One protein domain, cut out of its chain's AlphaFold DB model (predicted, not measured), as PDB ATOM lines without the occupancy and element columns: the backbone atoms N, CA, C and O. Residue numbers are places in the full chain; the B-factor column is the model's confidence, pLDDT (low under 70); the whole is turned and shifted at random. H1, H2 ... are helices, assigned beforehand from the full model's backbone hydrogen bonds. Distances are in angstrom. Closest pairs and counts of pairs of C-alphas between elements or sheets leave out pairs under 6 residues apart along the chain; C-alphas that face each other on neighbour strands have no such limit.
ATOM      1  N   VAL A 105       4.658 -40.479 -31.771       80.31
ATOM      2  CA  VAL A 105       3.828 -39.795 -32.761       80.31
ATOM      3  C   VAL A 105       4.300 -40.252 -34.137       80.31
ATOM      4  O   VAL A 105       5.429 -39.969 -34.531       80.31
ATOM      5  N   THR A 106       3.457 -40.974 -34.875       85.38
ATOM      6  CA  THR A 106       3.797 -41.373 -36.246       85.38
ATOM      7  C   THR A 106       3.696 -40.180 -37.201       85.38
ATOM      8  O   THR A 106       2.955 -39.228 -36.949       85.38
ATOM      9  N   VAL A 107       4.391 -40.243 -38.345       85.56
ATOM     10  CA  VAL A 107       4.252 -39.238 -39.421       85.56
ATOM     11  C   VAL A 107       2.783 -39.093 -39.829       85.56
ATOM     12  O   VAL A 107       2.269 -37.984 -39.913       85.56
ATOM     13  N   LYS A 108       2.071 -40.214 -39.987       86.12
ATOM     14  CA  LYS A 108       0.646 -40.227 -40.335       86.12
ATOM     15  C   LYS A 108      -0.220 -39.529 -39.281       86.12
ATOM     16  O   LYS A 108      -1.103 -38.750 -39.636       86.12
ATOM     17  N   ASP A 109       0.025 -39.789 -37.997       86.19
ATOM     18  CA  ASP A 109      -0.711 -39.140 -36.905       86.19
ATOM     19  C   ASP A 109      -0.452 -37.639 -36.851       86.19
ATOM     20  O   ASP A 109      -1.378 -36.862 -36.617       86.19
ATOM     21  N   PHE A 110       0.791 -37.234 -37.101       90.44
ATOM     22  CA  PHE A 110       1.181 -35.836 -37.150       90.44
ATOM     23  C   PHE A 110       0.550 -35.089 -38.330       90.44
ATOM     24  O   PHE A 110      -0.012 -34.014 -38.136       90.44
ATOM     25  N   LEU A 111       0.584 -35.663 -39.535       86.75
ATOM     26  CA  LEU A 111      -0.021 -35.056 -40.725       86.75
ATOM     27  C   LEU A 111      -1.537 -34.894 -40.578       86.75
ATOM     28  O   LEU A 111      -2.086 -33.844 -40.909       86.75
ATOM     29  N   ARG A 112      -2.199 -35.888 -39.971       87.19
ATOM     30  CA  ARG A 112      -3.610 -35.788 -39.579       87.19
ATOM     31  C   ARG A 112      -3.853 -34.677 -38.553       87.19
ATOM     32  O   ARG A 112      -4.871 -34.006 -38.634       87.19
ATOM     33  N   PHE A 113      -2.947 -34.488 -37.593       88.31
ATOM     34  CA  PHE A 113      -3.065 -33.438 -36.576       88.31
ATOM     35  C   PHE A 113      -2.959 -32.025 -37.169       88.31
ATOM     36  O   PHE A 113      -3.751 -31.156 -36.816       88.31
ATOM     37  N   ILE A 114      -2.008 -31.787 -38.076       86.69
ATOM     38  CA  ILE A 114      -1.829 -30.464 -38.702       86.69
ATOM     39  C   ILE A 114      -2.790 -30.201 -39.870       86.69
ATOM     40  O   ILE A 114      -2.804 -29.082 -40.393       86.69
ATOM     41  N   ASP A 115      -3.591 -31.207 -40.230       86.06
ATOM     42  CA  ASP A 115      -4.549 -31.195 -41.336       86.06
ATOM     43  C   ASP A 115      -3.874 -30.925 -42.692       86.06
ATOM     44  O   ASP A 115      -4.257 -30.032 -43.445       86.06
ATOM     45  N   ILE A 116      -2.794 -31.668 -42.974       81.31
ATOM     46  CA  ILE A 116      -2.087 -31.623 -44.260       81.31
ATOM     47  C   ILE A 116      -2.104 -33.023 -44.894       81.31
ATOM     48  O   ILE A 116      -1.610 -33.971 -44.275       81.31
ATOM     49  N   PRO A 117      -2.628 -33.175 -46.125       80.31
ATOM     50  CA  PRO A 117      -2.559 -34.431 -46.866       80.31
ATOM     51  C   PRO A 117      -1.108 -34.847 -47.140       80.31
ATOM     52  O   PRO A 117      -0.251 -33.991 -47.364       80.31
ATOM     53  N   GLN A 118      -0.821 -36.151 -47.166       80.19
ATOM     54  CA  GLN A 118       0.552 -36.656 -47.312       80.19
ATOM     55  C   GLN A 118       1.205 -36.227 -48.634       80.19
ATOM     56  O   GLN A 118       2.387 -35.902 -48.663       80.19
ATOM     57  N   GLU A 119       0.426 -36.133 -49.707       79.75
ATOM     58  CA  GLU A 119       0.851 -35.645 -51.019       79.75
ATOM     59  C   GLU A 119       1.261 -34.164 -51.034       79.75
ATOM     60  O   GLU A 119       1.971 -33.730 -51.936       79.75
ATOM     61  N   SER A 120       0.815 -33.388 -50.042       77.50
ATOM     62  CA  SER A 120       1.125 -31.959 -49.879       77.50
ATOM     63  C   SER A 120       2.134 -31.705 -48.753       77.50
ATOM     64  O   SER A 120       2.466 -30.555 -48.453       77.50
ATOM     65  N   ALA A 121       2.588 -32.768 -48.089       82.88
ATOM     66  CA  ALA A 121       3.494 -32.691 -46.962       82.88
ATOM     67  C   ALA A 121       4.962 -32.649 -47.405       82.88
ATOM     68  O   ALA A 121       5.325 -33.023 -48.521       82.88
ATOM     69  N   LYS A 122       5.837 -32.220 -46.489       83.94
ATOM     70  CA  LYS A 122       7.274 -32.485 -46.628       83.94
ATOM     71  C   LYS A 122       7.530 -34.004 -46.625       83.94
ATOM     72  O   LYS A 122       6.727 -34.740 -46.052       83.94
ATOM     73  N   PRO A 123       8.659 -34.460 -47.197       87.62
ATOM     74  CA  PRO A 123       9.062 -35.862 -47.143       87.62
ATOM     75  C   PRO A 123       8.999 -36.455 -45.723       87.62
ATOM     76  O   PRO A 123       9.322 -35.778 -44.742       87.62
ATOM     77  N   ASP A 124       8.580 -37.719 -45.616       86.06
ATOM     78  CA  ASP A 124       8.357 -38.416 -44.339       86.06
ATOM     79  C   ASP A 124       9.588 -38.400 -43.412       86.06
ATOM     80  O   ASP A 124       9.443 -38.359 -42.192       86.06
ATOM     81  N   ASP A 125      10.798 -38.443 -43.969       80.31
ATOM     82  CA  ASP A 125      12.062 -38.343 -43.234       80.31
ATOM     83  C   ASP A 125      12.260 -36.956 -42.608       80.31
ATOM     84  O   ASP A 125      12.628 -36.866 -41.437       80.31
ATOM     85  N   VAL A 126      11.914 -35.886 -43.327       84.56
ATOM     86  CA  VAL A 126      11.937 -34.510 -42.805       84.56
ATOM     87  C   VAL A 126      10.883 -34.321 -41.711       84.56
ATOM     88  O   VAL A 126      11.149 -33.711 -40.678       84.56
ATOM     89  N   VAL A 127       9.680 -34.871 -41.899       86.81
ATOM     90  CA  VAL A 127       8.637 -34.847 -40.859       86.81
ATOM     91  C   VAL A 127       9.094 -35.605 -39.613       86.81
ATOM     92  O   VAL A 127       8.910 -35.128 -38.491       86.81
ATOM     93  N   ARG A 128       9.727 -36.766 -39.799       85.81
ATOM     94  CA  ARG A 128      10.277 -37.576 -38.708       85.81
ATOM     95  C   ARG A 128      11.377 -36.839 -37.948       85.81
ATOM     96  O   ARG A 128      11.415 -36.937 -36.726       85.81
ATOM     97  N   ASP A 129      12.211 -36.058 -38.627       83.19
ATOM     98  CA  ASP A 129      13.229 -35.230 -37.974       83.19
ATOM     99  C   ASP A 129      12.618 -34.155 -37.053       83.19
ATOM    100  O   ASP A 129      13.054 -33.984 -35.909       83.19
ATOM    101  N   TYR A 130      11.529 -33.500 -37.477       86.81
ATOM    102  CA  TYR A 130      10.805 -32.561 -36.608       86.81
ATOM    103  C   TYR A 130      10.201 -33.236 -35.378       86.81
ATOM    104  O   TYR A 130      10.259 -32.667 -34.285       86.81
ATOM    105  N   LEU A 131       9.634 -34.434 -35.543       87.88
ATOM    106  CA  LEU A 131       9.063 -35.216 -34.447       87.88
ATOM    107  C   LEU A 131      10.145 -35.655 -33.452       87.88
ATOM    108  O   LEU A 131       9.987 -35.431 -32.252       87.88
ATOM    109  N   ASN A 132      11.273 -36.171 -33.943       82.44
ATOM    110  CA  ASN A 132      12.411 -36.572 -33.113       82.44
ATOM    111  C   ASN A 132      13.003 -35.379 -32.352       82.44
ATOM    112  O   ASN A 132      13.272 -35.470 -31.155       82.44
ATOM    113  N   THR A 133      13.160 -34.234 -33.021       80.19
ATOM    114  CA  THR A 133      13.643 -33.000 -32.388       80.19
ATOM    115  C   THR A 133      12.673 -32.505 -31.313       80.19
ATOM    116  O   THR A 133      13.097 -32.087 -30.233       80.19
ATOM    117  N   ALA A 134      11.365 -32.543 -31.585       86.06
ATOM    118  CA  ALA A 134      10.337 -32.169 -30.620       86.06
ATOM    119  C   ALA A 134      10.348 -33.090 -29.391       86.06
ATOM    120  O   ALA A 134      10.295 -32.591 -28.265       86.06
ATOM    121  N   GLU A 135      10.470 -34.401 -29.602       83.75
ATOM    122  CA  GLU A 135      10.575 -35.395 -28.535       83.75
ATOM    123  C   GLU A 135      11.837 -35.196 -27.693       83.75
ATOM    124  O   GLU A 135      11.728 -35.079 -26.475       83.75
ATOM    125  N   ALA A 136      13.012 -35.060 -28.314       73.94
ATOM    126  CA  ALA A 136      14.267 -34.835 -27.599       73.94
ATOM    127  C   ALA A 136      14.211 -33.566 -26.733       73.94
ATOM    128  O   ALA A 136      14.615 -33.571 -25.573       73.94
ATOM    129  N   GLN A 137      13.647 -32.476 -27.259       73.00
ATOM    130  CA  GLN A 137      13.505 -31.242 -26.485       73.00
ATOM    131  C   GLN A 137      12.485 -31.378 -25.354       73.00
ATOM    132  O   GLN A 137      12.684 -30.794 -24.297       73.00
ATOM    133  N   LEU A 138      11.392 -32.115 -25.563       77.06
ATOM    134  CA  LEU A 138      10.425 -32.388 -24.500       77.06
ATOM    135  C   LEU A 138      11.039 -33.255 -23.391       77.06
ATOM    136  O   LEU A 138      10.764 -33.019 -22.221       77.06
ATOM    137  N   GLN A 139      11.884 -34.221 -23.744       70.62
ATOM    138  CA  GLN A 139      12.616 -35.047 -22.783       70.62
ATOM    139  C   GLN A 139      13.638 -34.235 -21.976       70.62
ATOM    140  O   GLN A 139      13.832 -34.513 -20.800       70.62
ATOM    141  N   LEU A 140      14.255 -33.206 -22.570       64.56
ATOM    142  CA  LEU A 140      15.082 -32.247 -21.827       64.56
ATOM    143  C   LEU A 140      14.243 -31.377 -20.881       64.56
ATOM    144  O   LEU A 140      14.647 -31.137 -19.749       64.56
ATOM    145  N   ASP A 141      13.075 -30.920 -21.345       63.59
ATOM    146  CA  ASP A 141      12.141 -30.113 -20.553       63.59
ATOM    147  C   ASP A 141      11.537 -30.914 -19.377       63.59
ATOM    148  O   ASP A 141      11.257 -30.344 -18.321       63.59
ATOM    149  N   VAL A 142      11.295 -32.217 -19.573       64.94
ATOM    150  CA  VAL A 142      10.615 -33.111 -18.622       64.94
ATOM    151  C   VAL A 142      11.216 -34.533 -18.677       64.94
ATOM    152  O   VAL A 142      10.623 -35.445 -19.269       64.94
ATOM    153  N   PRO A 143      12.381 -34.771 -18.042       58.41
ATOM    154  CA  PRO A 143      13.079 -36.061 -18.114       58.41
ATOM    155  C   PRO A 143      12.275 -37.258 -17.593       58.41
ATOM    156  O   PRO A 143      12.472 -38.381 -18.052       58.41
ATOM    157  N   SER A 144      11.326 -37.041 -16.676       55.62
ATOM    158  CA  SER A 144      10.470 -38.099 -16.114       55.62
ATOM    159  C   SER A 144       9.541 -38.765 -17.141       55.62
ATOM    160  O   SER A 144       9.017 -39.849 -16.890       55.62
ATOM    161  N   LEU A 145       9.357 -38.167 -18.323       60.47
ATOM    162  CA  LEU A 145       8.541 -38.743 -19.396       60.47
ATOM    163  C   LEU A 145       9.246 -39.839 -20.197       60.47
ATOM    164  O   LEU A 145       8.581 -40.519 -20.982       60.47
ATOM    165  N   LEU A 146      10.563 -40.016 -20.033       58.78
ATOM    166  CA  LEU A 146      11.318 -41.021 -20.788       58.78
ATOM    167  C   LEU A 146      10.829 -42.445 -20.500       58.78
ATOM    168  O   LEU A 146      10.797 -43.279 -21.400       58.78
ATOM    169  N   THR A 147      10.449 -42.710 -19.251       55.38
ATOM    170  CA  THR A 147      10.148 -44.058 -18.746       55.38
ATOM    171  C   THR A 147       8.720 -44.207 -18.228       55.38
ATOM    172  O   THR A 147       8.317 -45.300 -17.835       55.38
ATOM    173  N   SER A 148       7.930 -43.130 -18.235       60.91
ATOM    174  CA  SER A 148       6.577 -43.120 -17.679       60.91
ATOM    175  C   SER A 148       5.646 -44.087 -18.414       60.91
ATOM    176  O   SER A 148       5.425 -43.909 -19.607       60.91
ATOM    177  N   VAL A 149       5.012 -45.019 -17.695       58.28
ATOM    178  CA  VAL A 149       3.999 -45.983 -18.191       58.28
ATOM    179  C   VAL A 149       2.546 -45.487 -18.106       58.28
ATOM    180  O   VAL A 149       1.627 -46.184 -18.535       58.28
ATOM    181  N   ASN A 150       2.296 -44.306 -17.531       62.84
ATOM    182  CA  ASN A 150       0.932 -43.813 -17.316       62.84
ATOM    183  C   ASN A 150       0.280 -43.394 -18.654       62.84
ATOM    184  O   ASN A 150       0.806 -42.496 -19.323       62.84
ATOM    185  N   PRO A 151      -0.892 -43.942 -19.023       62.56
ATOM    186  CA  PRO A 151      -1.567 -43.604 -20.278       62.56
ATOM    187  C   PRO A 151      -1.879 -42.111 -20.448       62.56
ATOM    188  O   PRO A 151      -1.796 -41.592 -21.558       62.56
ATOM    189  N   LYS A 152      -2.187 -41.394 -19.356       66.56
ATOM    190  CA  LYS A 152      -2.433 -39.944 -19.406       66.56
ATOM    191  C   LYS A 152      -1.150 -39.166 -19.705       66.56
ATOM    192  O   LYS A 152      -1.188 -38.221 -20.484       66.56
ATOM    193  N   TYR A 153      -0.013 -39.578 -19.135       72.56
ATOM    194  CA  TYR A 153       1.286 -38.966 -19.436       72.56
ATOM    195  C   TYR A 153       1.732 -39.256 -20.866       72.56
ATOM    196  O   TYR A 153       2.248 -38.359 -21.522       72.56
ATOM    197  N   ILE A 154       1.495 -40.471 -21.367       73.31
ATOM    198  CA  ILE A 154       1.771 -40.851 -22.759       73.31
ATOM    199  C   ILE A 154       0.975 -39.963 -23.722       73.31
ATOM    200  O   ILE A 154       1.553 -39.366 -24.627       73.31
ATOM    201  N   GLN A 155      -0.329 -39.796 -23.483       75.75
ATOM    202  CA  GLN A 155      -1.175 -38.938 -24.311       75.75
ATOM    203  C   GLN A 155      -0.707 -37.474 -24.287       75.75
ATOM    204  O   GLN A 155      -0.495 -36.875 -25.339       75.75
ATOM    205  N   LEU A 156      -0.474 -36.913 -23.096       78.69
ATOM    206  CA  LEU A 156       0.011 -35.535 -22.952       78.69
ATOM    207  C   LEU A 156       1.393 -35.346 -23.594       78.69
ATOM    208  O   LEU A 156       1.627 -34.337 -24.256       78.69
ATOM    209  N   LYS A 157       2.296 -36.324 -23.460       81.44
ATOM    210  CA  LYS A 157       3.603 -36.335 -24.132       81.44
ATOM    211  C   LYS A 157       3.426 -36.281 -25.650       81.44
ATOM    212  O   LYS A 157       4.043 -35.442 -26.301       81.44
ATOM    213  N   GLN A 158       2.584 -37.144 -26.213       84.00
ATOM    214  CA  GLN A 158       2.318 -37.176 -27.652       84.00
ATOM    215  C   GLN A 158       1.729 -35.860 -28.158       84.00
ATOM    216  O   GLN A 158       2.138 -35.377 -29.212       84.00
ATOM    217  N   ASP A 159       0.809 -35.257 -27.412       85.88
ATOM    218  CA  ASP A 159       0.197 -33.986 -27.798       85.88
ATOM    219  C   ASP A 159       1.209 -32.833 -27.739       85.88
ATOM    220  O   ASP A 159       1.297 -32.040 -28.676       85.88
ATOM    221  N   LEU A 160       2.076 -32.803 -26.723       87.88
ATOM    222  CA  LEU A 160       3.186 -31.847 -26.649       87.88
ATOM    223  C   LEU A 160       4.189 -32.023 -27.801       87.88
ATOM    224  O   LEU A 160       4.655 -31.022 -28.353       87.88
ATOM    225  N   ILE A 161       4.502 -33.264 -28.190       89.50
ATOM    226  CA  ILE A 161       5.356 -33.561 -29.352       89.50
ATOM    227  C   ILE A 161       4.697 -33.047 -30.634       89.50
ATOM    228  O   ILE A 161       5.345 -32.318 -31.385       89.50
ATOM    229  N   LYS A 162       3.413 -33.362 -30.867       89.94
ATOM    230  CA  LYS A 162       2.656 -32.894 -32.041       89.94
ATOM    231  C   LYS A 162       2.648 -31.370 -32.128       89.94
ATOM    232  O   LYS A 162       2.974 -30.830 -33.177       89.94
ATOM    233  N   LEU A 163       2.344 -30.676 -31.030       88.50
ATOM    234  CA  LEU A 163       2.295 -29.212 -30.982       88.50
ATOM    235  C   LEU A 163       3.664 -28.586 -31.286       88.50
ATOM    236  O   LEU A 163       3.775 -27.692 -32.127       88.50
ATOM    237  N   LYS A 164       4.735 -29.087 -30.658       88.31
ATOM    238  CA  LYS A 164       6.100 -28.568 -30.852       88.31
ATOM    239  C   LYS A 164       6.624 -28.860 -32.264       88.31
ATOM    240  O   LYS A 164       7.233 -27.984 -32.884       88.31
ATOM    241  N   ALA A 165       6.338 -30.047 -32.798       88.38
ATOM    242  CA  ALA A 165       6.650 -30.409 -34.177       88.38
ATOM    243  C   ALA A 165       5.838 -29.583 -35.186       88.38
ATOM    244  O   ALA A 165       6.398 -29.157 -36.189       88.38
ATOM    245  N   ALA A 166       4.566 -29.277 -34.912       88.06
ATOM    246  CA  ALA A 166       3.708 -28.483 -35.794       88.06
ATOM    247  C   ALA A 166       4.184 -27.035 -35.904       88.06
ATOM    248  O   ALA A 166       4.278 -26.501 -37.009       88.06
ATOM    249  N   ILE A 167       4.582 -26.431 -34.779       86.19
ATOM    250  CA  ILE A 167       5.201 -25.100 -34.764       86.19
ATOM    251  C   ILE A 167       6.475 -25.104 -35.620       86.19
ATOM    252  O   ILE A 167       6.624 -24.253 -36.494       86.19
ATOM    253  N   ARG A 168       7.374 -26.083 -35.425       85.81
ATOM    254  CA  ARG A 168       8.600 -26.211 -36.237       85.81
ATOM    255  C   ARG A 168       8.294 -26.436 -37.713       85.81
ATOM    256  O   ARG A 168       8.934 -25.818 -38.557       85.81
ATOM    257  N   TYR A 169       7.326 -27.289 -38.019       86.12
ATOM    258  CA  TYR A 169       6.921 -27.600 -39.380       86.12
ATOM    259  C   TYR A 169       6.424 -26.345 -40.102       86.12
ATOM    260  O   TYR A 169       6.899 -26.049 -41.192       86.12
ATOM    261  N   TYR A 170       5.543 -25.563 -39.474       82.81
ATOM    262  CA  TYR A 170       4.997 -24.330 -40.052       82.81
ATOM    263  C   TYR A 170       6.014 -23.182 -40.121       82.81
ATOM    264  O   TYR A 170       5.915 -22.353 -41.020       82.81
ATOM    265  N   MET A 171       7.006 -23.137 -39.224       79.19
ATOM    266  CA  MET A 171       8.125 -22.187 -39.321       79.19
ATOM    267  C   MET A 171       9.086 -22.503 -40.476       79.19
ATOM    268  O   MET A 171       9.763 -21.599 -40.947       79.19
ATOM    269  N   ASN A 172       9.155 -23.764 -40.919       77.31
ATOM    270  CA  ASN A 172      10.109 -24.234 -41.932       77.31
ATOM    271  C   ASN A 172       9.441 -24.742 -43.226       77.31
ATOM    272  O   ASN A 172      10.116 -25.300 -44.098       77.31
ATOM    273  N   MET A 173       8.118 -24.633 -43.366       70.25
ATOM    274  CA  MET A 173       7.445 -24.869 -44.644       70.25
ATOM    275  C   MET A 173       7.705 -23.649 -45.518       70.25
ATOM    276  O   MET A 173       7.444 -22.535 -45.066       70.25
ATOM    277  N   ASP A 174       8.266 -23.867 -46.712       60.81
ATOM    278  CA  ASP A 174       8.709 -22.796 -47.606       60.81
ATOM    279  C   ASP A 174       7.664 -21.684 -47.669       60.81
ATOM    280  O   ASP A 174       6.490 -21.933 -47.960       60.81
ATOM    281  N   GLU A 175       8.108 -20.469 -47.351       52.78
ATOM    282  CA  GLU A 175       7.280 -19.304 -47.014       52.78
ATOM    283  C   GLU A 175       6.250 -18.918 -48.093       52.78
ATOM    284  O   GLU A 175       5.366 -18.107 -47.830       52.78
ATOM    285  N   GLY A 176       6.328 -19.506 -49.293       53.91
ATOM    286  CA  GLY A 176       5.394 -19.297 -50.399       53.91
ATOM    287  C   GLY A 176       4.166 -20.220 -50.438       53.91
ATOM    288  O   GLY A 176       3.194 -19.867 -51.101       53.91
ATOM    289  N   ASN A 177       4.166 -21.369 -49.751       61.25
ATOM    290  CA  ASN A 177       3.099 -22.381 -49.893       61.25
ATOM    291  C   ASN A 177       2.031 -22.345 -48.785       61.25
ATOM    292  O   ASN A 177       0.987 -22.983 -48.920       61.25
ATOM    293  N   ILE A 178       2.252 -21.590 -47.705       63.62
ATOM    294  CA  ILE A 178       1.234 -21.324 -46.680       63.62
ATOM    295  C   ILE A 178       0.957 -19.825 -46.647       63.62
ATOM    296  O   ILE A 178       1.880 -19.028 -46.510       63.62
ATOM    297  N   ASN A 179      -0.322 -19.441 -46.685       68.75
ATOM    298  CA  ASN A 179      -0.740 -18.066 -46.418       68.75
ATOM    299  C   ASN A 179      -0.173 -17.595 -45.055       68.75
ATOM    300  O   ASN A 179      -0.569 -18.155 -44.025       68.75
ATOM    301  N   PRO A 180       0.692 -16.562 -45.019       67.19
ATOM    302  CA  PRO A 180       1.350 -16.112 -43.792       67.19
ATOM    303  C   PRO A 180       0.381 -15.767 -42.653       67.19
ATOM    304  O   PRO A 180       0.660 -16.073 -41.498       67.19
ATOM    305  N   ASN A 181      -0.807 -15.239 -42.964       71.69
ATOM    306  CA  ASN A 181      -1.810 -14.905 -41.949       71.69
ATOM    307  C   ASN A 181      -2.392 -16.158 -41.275       71.69
ATOM    308  O   ASN A 181      -2.627 -16.167 -40.067       71.69
ATOM    309  N   ILE A 182      -2.588 -17.239 -42.039       75.94
ATOM    310  CA  ILE A 182      -3.056 -18.530 -41.510       75.94
ATOM    311  C   ILE A 182      -1.935 -19.201 -40.708       75.94
ATOM    312  O   ILE A 182      -2.190 -19.780 -39.651       75.94
ATOM    313  N   ARG A 183      -0.690 -19.095 -41.190       76.75
ATOM    314  CA  ARG A 183       0.505 -19.616 -40.517       76.75
ATOM    315  C   ARG A 183       0.672 -18.999 -39.132       76.75
ATOM    316  O   ARG A 183       0.762 -19.731 -38.150       76.75
ATOM    317  N   ASP A 184       0.686 -17.674 -39.048       80.31
ATOM    318  CA  ASP A 184       0.984 -16.966 -37.804       80.31
ATOM    319  C   ASP A 184      -0.130 -17.169 -36.767       80.31
ATOM    320  O   ASP A 184       0.149 -17.376 -35.582       80.31
ATOM    321  N   GLN A 185      -1.390 -17.219 -37.216       83.56
ATOM    322  CA  GLN A 185      -2.526 -17.542 -36.356       83.56
ATOM    323  C   GLN A 185      -2.455 -18.984 -35.826       83.56
ATOM    324  O   GLN A 185      -2.580 -19.178 -34.618       83.56
ATOM    325  N   LYS A 186      -2.186 -19.984 -36.682       83.19
ATOM    326  CA  LYS A 186      -2.021 -21.385 -36.246       83.19
ATOM    327  C   LYS A 186      -0.859 -21.545 -35.266       83.19
ATOM    328  O   LYS A 186      -1.018 -22.188 -34.232       83.19
ATOM    329  N   ILE A 187       0.291 -20.919 -35.542       83.31
ATOM    330  CA  ILE A 187       1.448 -20.945 -34.635       83.31
ATOM    331  C   ILE A 187       1.083 -20.344 -33.276       83.31
ATOM    332  O   ILE A 187       1.479 -20.894 -32.248       83.31
ATOM    333  N   LYS A 188       0.344 -19.228 -33.246       83.00
ATOM    334  CA  LYS A 188      -0.107 -18.616 -31.991       83.00
ATOM    335  C   LYS A 188      -1.015 -19.566 -31.204       83.00
ATOM    336  O   LYS A 188      -0.725 -19.826 -30.040       83.00
ATOM    337  N   THR A 189      -2.038 -20.130 -31.845       85.44
ATOM    338  CA  THR A 189      -2.958 -21.086 -31.209       85.44
ATOM    339  C   THR A 189      -2.216 -22.304 -30.658       85.44
ATOM    340  O   THR A 189      -2.376 -22.638 -29.489       85.44
ATOM    341  N   TRP A 190      -1.321 -22.922 -31.432       84.94
ATOM    342  CA  TRP A 190      -0.562 -24.082 -30.954       84.94
ATOM    343  C   TRP A 190       0.429 -23.753 -29.841       84.94
ATOM    344  O   TRP A 190       0.697 -24.606 -28.998       84.94
ATOM    345  N   LYS A 191       0.971 -22.530 -29.790       82.38
ATOM    346  CA  LYS A 191       1.774 -22.085 -28.642       82.38
ATOM    347  C   LYS A 191       0.923 -21.996 -27.376       82.38
ATOM    348  O   LYS A 191       1.359 -22.473 -26.334       82.38
ATOM    349  N   GLU A 192      -0.275 -21.424 -27.463       81.31
ATOM    350  CA  GLU A 192      -1.214 -21.337 -26.335       81.31
ATOM    351  C   GLU A 192      -1.646 -22.738 -25.863       81.31
ATOM    352  O   GLU A 192      -1.566 -23.046 -24.672       81.31
ATOM    353  N   GLU A 193      -1.994 -23.633 -26.792       79.56
ATOM    354  CA  GLU A 193      -2.342 -25.031 -26.499       79.56
ATOM    355  C   GLU A 193      -1.169 -25.824 -25.914       79.56
ATOM    356  O   GLU A 193      -1.360 -26.621 -24.993       79.56
ATOM    357  N   TYR A 194       0.054 -25.597 -26.400       83.25
ATOM    358  CA  TYR A 194       1.260 -26.215 -25.848       83.25
ATOM    359  C   TYR A 194       1.470 -25.812 -24.391       83.25
ATOM    360  O   TYR A 194       1.743 -26.671 -23.554       83.25
ATOM    361  N   LEU A 195       1.301 -24.527 -24.071       78.25
ATOM    362  CA  LEU A 195       1.433 -24.033 -22.702       78.25
ATOM    363  C   LEU A 195       0.366 -24.634 -21.781       78.25
ATOM    364  O   LEU A 195       0.716 -25.178 -20.735       78.25
ATOM    365  N   ALA A 196      -0.901 -24.633 -22.201       75.19
ATOM    366  CA  ALA A 196      -1.991 -25.228 -21.425       75.19
ATOM    367  C   ALA A 196      -1.813 -26.746 -21.224       75.19
ATOM    368  O   ALA A 196      -2.108 -27.290 -20.160       75.19
ATOM    369  N   THR A 197      -1.310 -27.455 -22.238       76.12
ATOM    370  CA  THR A 197      -1.049 -28.902 -22.157       76.12
ATOM    371  C   THR A 197       0.148 -29.203 -21.254       76.12
ATOM    372  O   THR A 197       0.122 -30.178 -20.503       76.12
ATOM    373  N   ALA A 198       1.177 -28.352 -21.273       75.19
ATOM    374  CA  ALA A 198       2.322 -28.463 -20.375       75.19
ATOM    375  C   ALA A 198       1.930 -28.194 -18.912       75.19
ATOM    376  O   ALA A 198       2.440 -28.854 -18.011       75.19
ATOM    377  N   GLU A 199       0.998 -27.274 -18.668       73.00
ATOM    378  CA  GLU A 199       0.452 -27.019 -17.333       73.00
ATOM    379  C   GLU A 199      -0.356 -28.213 -16.811       73.00
ATOM    380  O   GLU A 199      -0.067 -28.709 -15.724       73.00
ATOM    381  N   LYS A 200      -1.254 -28.781 -17.628       70.94
ATOM    382  CA  LYS A 200      -1.953 -30.037 -17.296       70.94
ATOM    383  C   LYS A 200      -0.981 -31.171 -16.996       70.94
ATOM    384  O   LYS A 200      -1.203 -31.954 -16.079       70.94
ATOM    385  N   LEU A 201       0.109 -31.269 -17.753       73.19
ATOM    386  CA  LEU A 201       1.146 -32.254 -17.474       73.19
ATOM    387  C   LEU A 201       1.770 -32.040 -16.087       73.19
ATOM    388  O   LEU A 201       1.920 -33.006 -15.342       73.19
ATOM    389  N   ASN A 202       2.078 -30.795 -15.717       68.25
ATOM    390  CA  ASN A 202       2.598 -30.460 -14.390       68.25
ATOM    391  C   ASN A 202       1.596 -30.781 -13.266       68.25
ATOM    392  O   ASN A 202       2.007 -31.288 -12.225       68.25
ATOM    393  N   GLU A 203       0.300 -30.536 -13.468       65.19
ATOM    394  CA  GLU A 203      -0.760 -30.875 -12.502       65.19
ATOM    395  C   GLU A 203      -0.884 -32.386 -12.284       65.19
ATOM    396  O   GLU A 203      -0.975 -32.862 -11.147       65.19
ATOM    397  N   VAL A 204      -0.853 -33.168 -13.368       62.59
ATOM    398  CA  VAL A 204      -0.908 -34.630 -13.264       62.59
ATOM    399  C   VAL A 204       0.369 -35.141 -12.577       62.59
ATOM    400  O   VAL A 204       0.262 -35.914 -11.631       62.59
ATOM    401  N   LEU A 205       1.552 -34.608 -12.920       61.03
ATOM    402  CA  LEU A 205       2.817 -34.929 -12.235       61.03
ATOM    403  C   LEU A 205       2.824 -34.538 -10.745       61.03
ATOM    404  O   LEU A 205       3.528 -35.158  -9.951       61.03
ATOM    405  N   ALA A 206       2.072 -33.508 -10.351       58.41
ATOM    406  CA  ALA A 206       1.968 -33.068  -8.961       58.41
ATOM    407  C   ALA A 206       1.005 -33.922  -8.116       58.41
ATOM    408  O   ALA A 206       1.144 -33.946  -6.893       58.41
ATOM    409  N   SER A 207       0.047 -34.609  -8.744       54.84
ATOM    410  CA  SER A 207      -0.985 -35.410  -8.064       54.84
ATOM    411  C   SER A 207      -0.650 -36.903  -7.946       54.84
ATOM    412  O   SER A 207      -1.351 -37.628  -7.243       54.84
ATOM    413  N   ASP A 208       0.427 -37.361  -8.585       55.38
ATOM    414  CA  ASP A 208       0.849 -38.762  -8.608       55.38
ATOM    415  C   ASP A 208       1.921 -39.046  -7.538       55.38
ATOM    416  O   ASP A 208       3.112 -38.776  -7.720       55.38
ATOM    417  N   SER A 209       1.495 -39.559  -6.380       48.31
ATOM    418  CA  SER A 209       2.370 -39.790  -5.223       48.31
ATOM    419  C   SER A 209       3.414 -40.890  -5.445       48.31
ATOM    420  O   SER A 209       4.485 -40.809  -4.845       48.31
ATOM    421  N   GLU A 210       3.165 -41.863  -6.330       44.75
ATOM    422  CA  GLU A 210       4.083 -42.986  -6.605       44.75
ATOM    423  C   GLU A 210       5.263 -42.599  -7.515       44.75
ATOM    424  O   GLU A 210       6.350 -43.152  -7.373       44.75
ATOM    425  N   ASN A 211       5.100 -41.589  -8.378       43.78
ATOM    426  CA  ASN A 211       6.150 -41.093  -9.285       43.78
ATOM    427  C   ASN A 211       6.806 -39.777  -8.813       43.78
ATOM    428  O   ASN A 211       7.654 -39.206  -9.500       43.78
ATOM    429  N   SER A 212       6.413 -39.272  -7.641       40.19
ATOM    430  CA  SER A 212       6.829 -37.959  -7.123       40.19
ATOM    431  C   SER A 212       8.262 -37.909  -6.569       40.19
ATOM    432  O   SER A 212       8.819 -36.819  -6.403       40.19
ATOM    433  N   VAL A 213       8.890 -39.062  -6.320       38.66
ATOM    434  CA  VAL A 213      10.271 -39.148  -5.826       38.66
ATOM    435  C   VAL A 213      11.232 -39.086  -7.018       38.66
ATOM    436  O   VAL A 213      11.506 -40.089  -7.666       38.66
ATOM    437  N   GLY A 214      11.734 -37.887  -7.327       40.62
ATOM    438  CA  GLY A 214      12.763 -37.673  -8.358       40.62
ATOM    439  C   GLY A 214      12.259 -37.182  -9.720       40.62
ATOM    440  O   GLY A 214      13.071 -36.966 -10.619       40.62
ATOM    441  N   ALA A 215      10.955 -36.939  -9.888       40.88
ATOM    442  CA  ALA A 215      10.444 -36.272 -11.081       40.88
ATOM    443  C   ALA A 215      10.949 -34.818 -11.128       40.88
ATOM    444  O   ALA A 215      10.474 -33.957 -10.385       40.88
ATOM    445  N   ILE A 216      11.918 -34.540 -12.005       43.78
ATOM    446  CA  ILE A 216      12.337 -33.172 -12.332       43.78
ATOM    447  C   ILE A 216      11.163 -32.515 -13.059       43.78
ATOM    448  O   ILE A 216      10.884 -32.795 -14.225       43.78
ATOM    449  N   ARG A 217      10.420 -31.699 -12.311       52.66
ATOM    450  CA  ARG A 217       9.263 -30.942 -12.788       52.66
ATOM    451  C   ARG A 217       9.751 -29.812 -13.684       52.66
ATOM    452  O   ARG A 217      10.765 -29.180 -13.384       52.66
ATOM    453  N   ARG A 218       8.997 -29.495 -14.734       50.91
ATOM    454  CA  ARG A 218       9.238 -28.262 -15.479       50.91
ATOM    455  C   ARG A 218       8.877 -27.089 -14.572       50.91
ATOM    456  O   ARG A 218       7.788 -27.068 -14.002       50.91
ATOM    457  N   ILE A 219       9.785 -26.132 -14.421       51.09
ATOM    458  CA  ILE A 219       9.524 -24.903 -13.666       51.09
ATOM    459  C   ILE A 219       8.326 -24.195 -14.331       51.09
ATOM    460  O   ILE A 219       8.382 -23.952 -15.541       51.09
ATOM    461  N   PRO A 220       7.222 -23.920 -13.604       52.31
ATOM    462  CA  PRO A 220       6.072 -23.208 -14.152       52.31
ATOM    463  C   PRO A 220       6.493 -21.892 -14.808       52.31
ATOM    464  O   PRO A 220       7.354 -21.198 -14.282       52.31
ATOM    465  N   ASN A 221       5.864 -21.495 -15.918       49.19
ATOM    466  CA  ASN A 221       6.252 -20.249 -16.593       49.19
ATOM    467  C   ASN A 221       6.118 -19.009 -15.701       49.19
ATOM    468  O   ASN A 221       6.918 -18.085 -15.821       49.19
ATOM    469  N   SER A 222       5.157 -19.019 -14.774       53.41
ATOM    470  CA  SER A 222       5.009 -17.983 -13.752       53.41
ATOM    471  C   SER A 222       6.253 -17.824 -12.881       53.41
ATOM    472  O   SER A 222       6.534 -16.723 -12.445       53.41
ATOM    473  N   GLN A 223       7.040 -18.879 -12.669       53.69
ATOM    474  CA  GLN A 223       8.278 -18.823 -11.890       53.69
ATOM    475  C   GLN A 223       9.437 -18.170 -12.666       53.69
ATOM    476  O   GLN A 223      10.341 -17.632 -12.046       53.69
ATOM    477  N   TYR A 224       9.418 -18.150 -14.006       46.84
ATOM    478  CA  TYR A 224      10.420 -17.398 -14.781       46.84
ATOM    479  C   TYR A 224      10.122 -15.896 -14.829       46.84
ATOM    480  O   TYR A 224      11.040 -15.103 -15.015       46.84
ATOM    481  N   SER A 225       8.853 -15.505 -14.671       50.56
ATOM    482  CA  SER A 225       8.399 -14.109 -14.683       50.56
ATOM    483  C   SER A 225       8.128 -13.520 -13.292       50.56
ATOM    484  O   SER A 225       7.962 -12.308 -13.172       50.56
ATOM    485  N   ASP A 226       8.111 -14.343 -12.243       61.16
ATOM    486  CA  ASP A 226       7.979 -13.929 -10.847       61.16
ATOM    487  C   ASP A 226       9.347 -13.587 -10.255       61.16
ATOM    488  O   ASP A 226      10.159 -14.472 -10.002       61.16
TER     489      ASP A 226
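AT A GLANCE: This is residues 105 to 226 of the 235 residues of an uncharacterized protein of uncultured archaeon (UniProt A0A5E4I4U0). A long helical hairpin, H4 and H5, makes the length of this domain; H2 crosses H4 on the side away from H5, and the short H1 packs across H2 and H4. After H5 a long link of residues 208 to 220 leads to the small H6, which touches no helix. The 122 printed residues have six named helices, H1 to H6 in chain order, and no named strand; the class is all helix. The whole is compact, with a radius of gyration of the C-alphas of 15.6 A, and spans 48 by 32 by 18 A.

HOW THE PARTS SIT: Start at H5, residues 180 to 207, the longest helix. It touches H4, residues 151 to 172, at a shallow tilt of 24 degrees, opposite ways, as a helical hairpin; their closest C-alphas, Ile 167 and Ile 187, are 5.6 A apart. H4 is the hub, touching four helices. H2, residues 124 to 141, touches it at a steep tilt of 58 degrees, opposite ways, closest at the C-alphas of Tyr 130 and Ala 165, 5.3 A apart. H1, residues 107 to 114, touches residues 162 to 166 of H4, about perpendicular at 75 degrees; the closest C-alphas are Phe 110 and Lys 162, 6.1 A apart. H1 and residues 124 to 128 of H2 only just touch, with 3 pairs of C-alphas within 8 A, the closest Val 107 and Arg 128 at 6.3 A; they are about perpendicular at 77 degrees. The helix packing is mostly crossed: of the 4 touching pairs with a tilt, 1 is shallow. H3, residues 143 to 146, only just touches residues 153 to 157 of H4, with 3 pairs of C-alphas within 8 A, the closest Leu 145 and Lys 157 at 7.3 A. H6, residues 221 to 225, is apart from H5 and H4. In H1, H2, H4, H5 and H6 every O i to N i+4 pair is within hydrogen-bond range; H3 is too short for such a pair.

IN THESE COORDINATES: Find C-alpha 180 at (1.350, -16.112, -43.792); from there H5 runs 40.7 A to C-alpha 207 at (-0.985, -35.410, -8.064). H4 measures 31.3 A and H2 25.5 A. H1 begins at C-alpha 107, (4.252, -39.238, -39.421), and measures 10.7 A. H3 measures 5.9 A and H6 6.8 A.

THE WHOLE: Look at Gly 176 and Glu 210 for the two C-alphas farthest apart, 49.8 A. The printed part has no cut. The link from H5 to H6 is long, and those from H2 to H3 and H3 to H4 are tight. The mean pLDDT of the printed part is 72.3; residues 140 to 152, 174 to 180 and 202 to 226 are under 70.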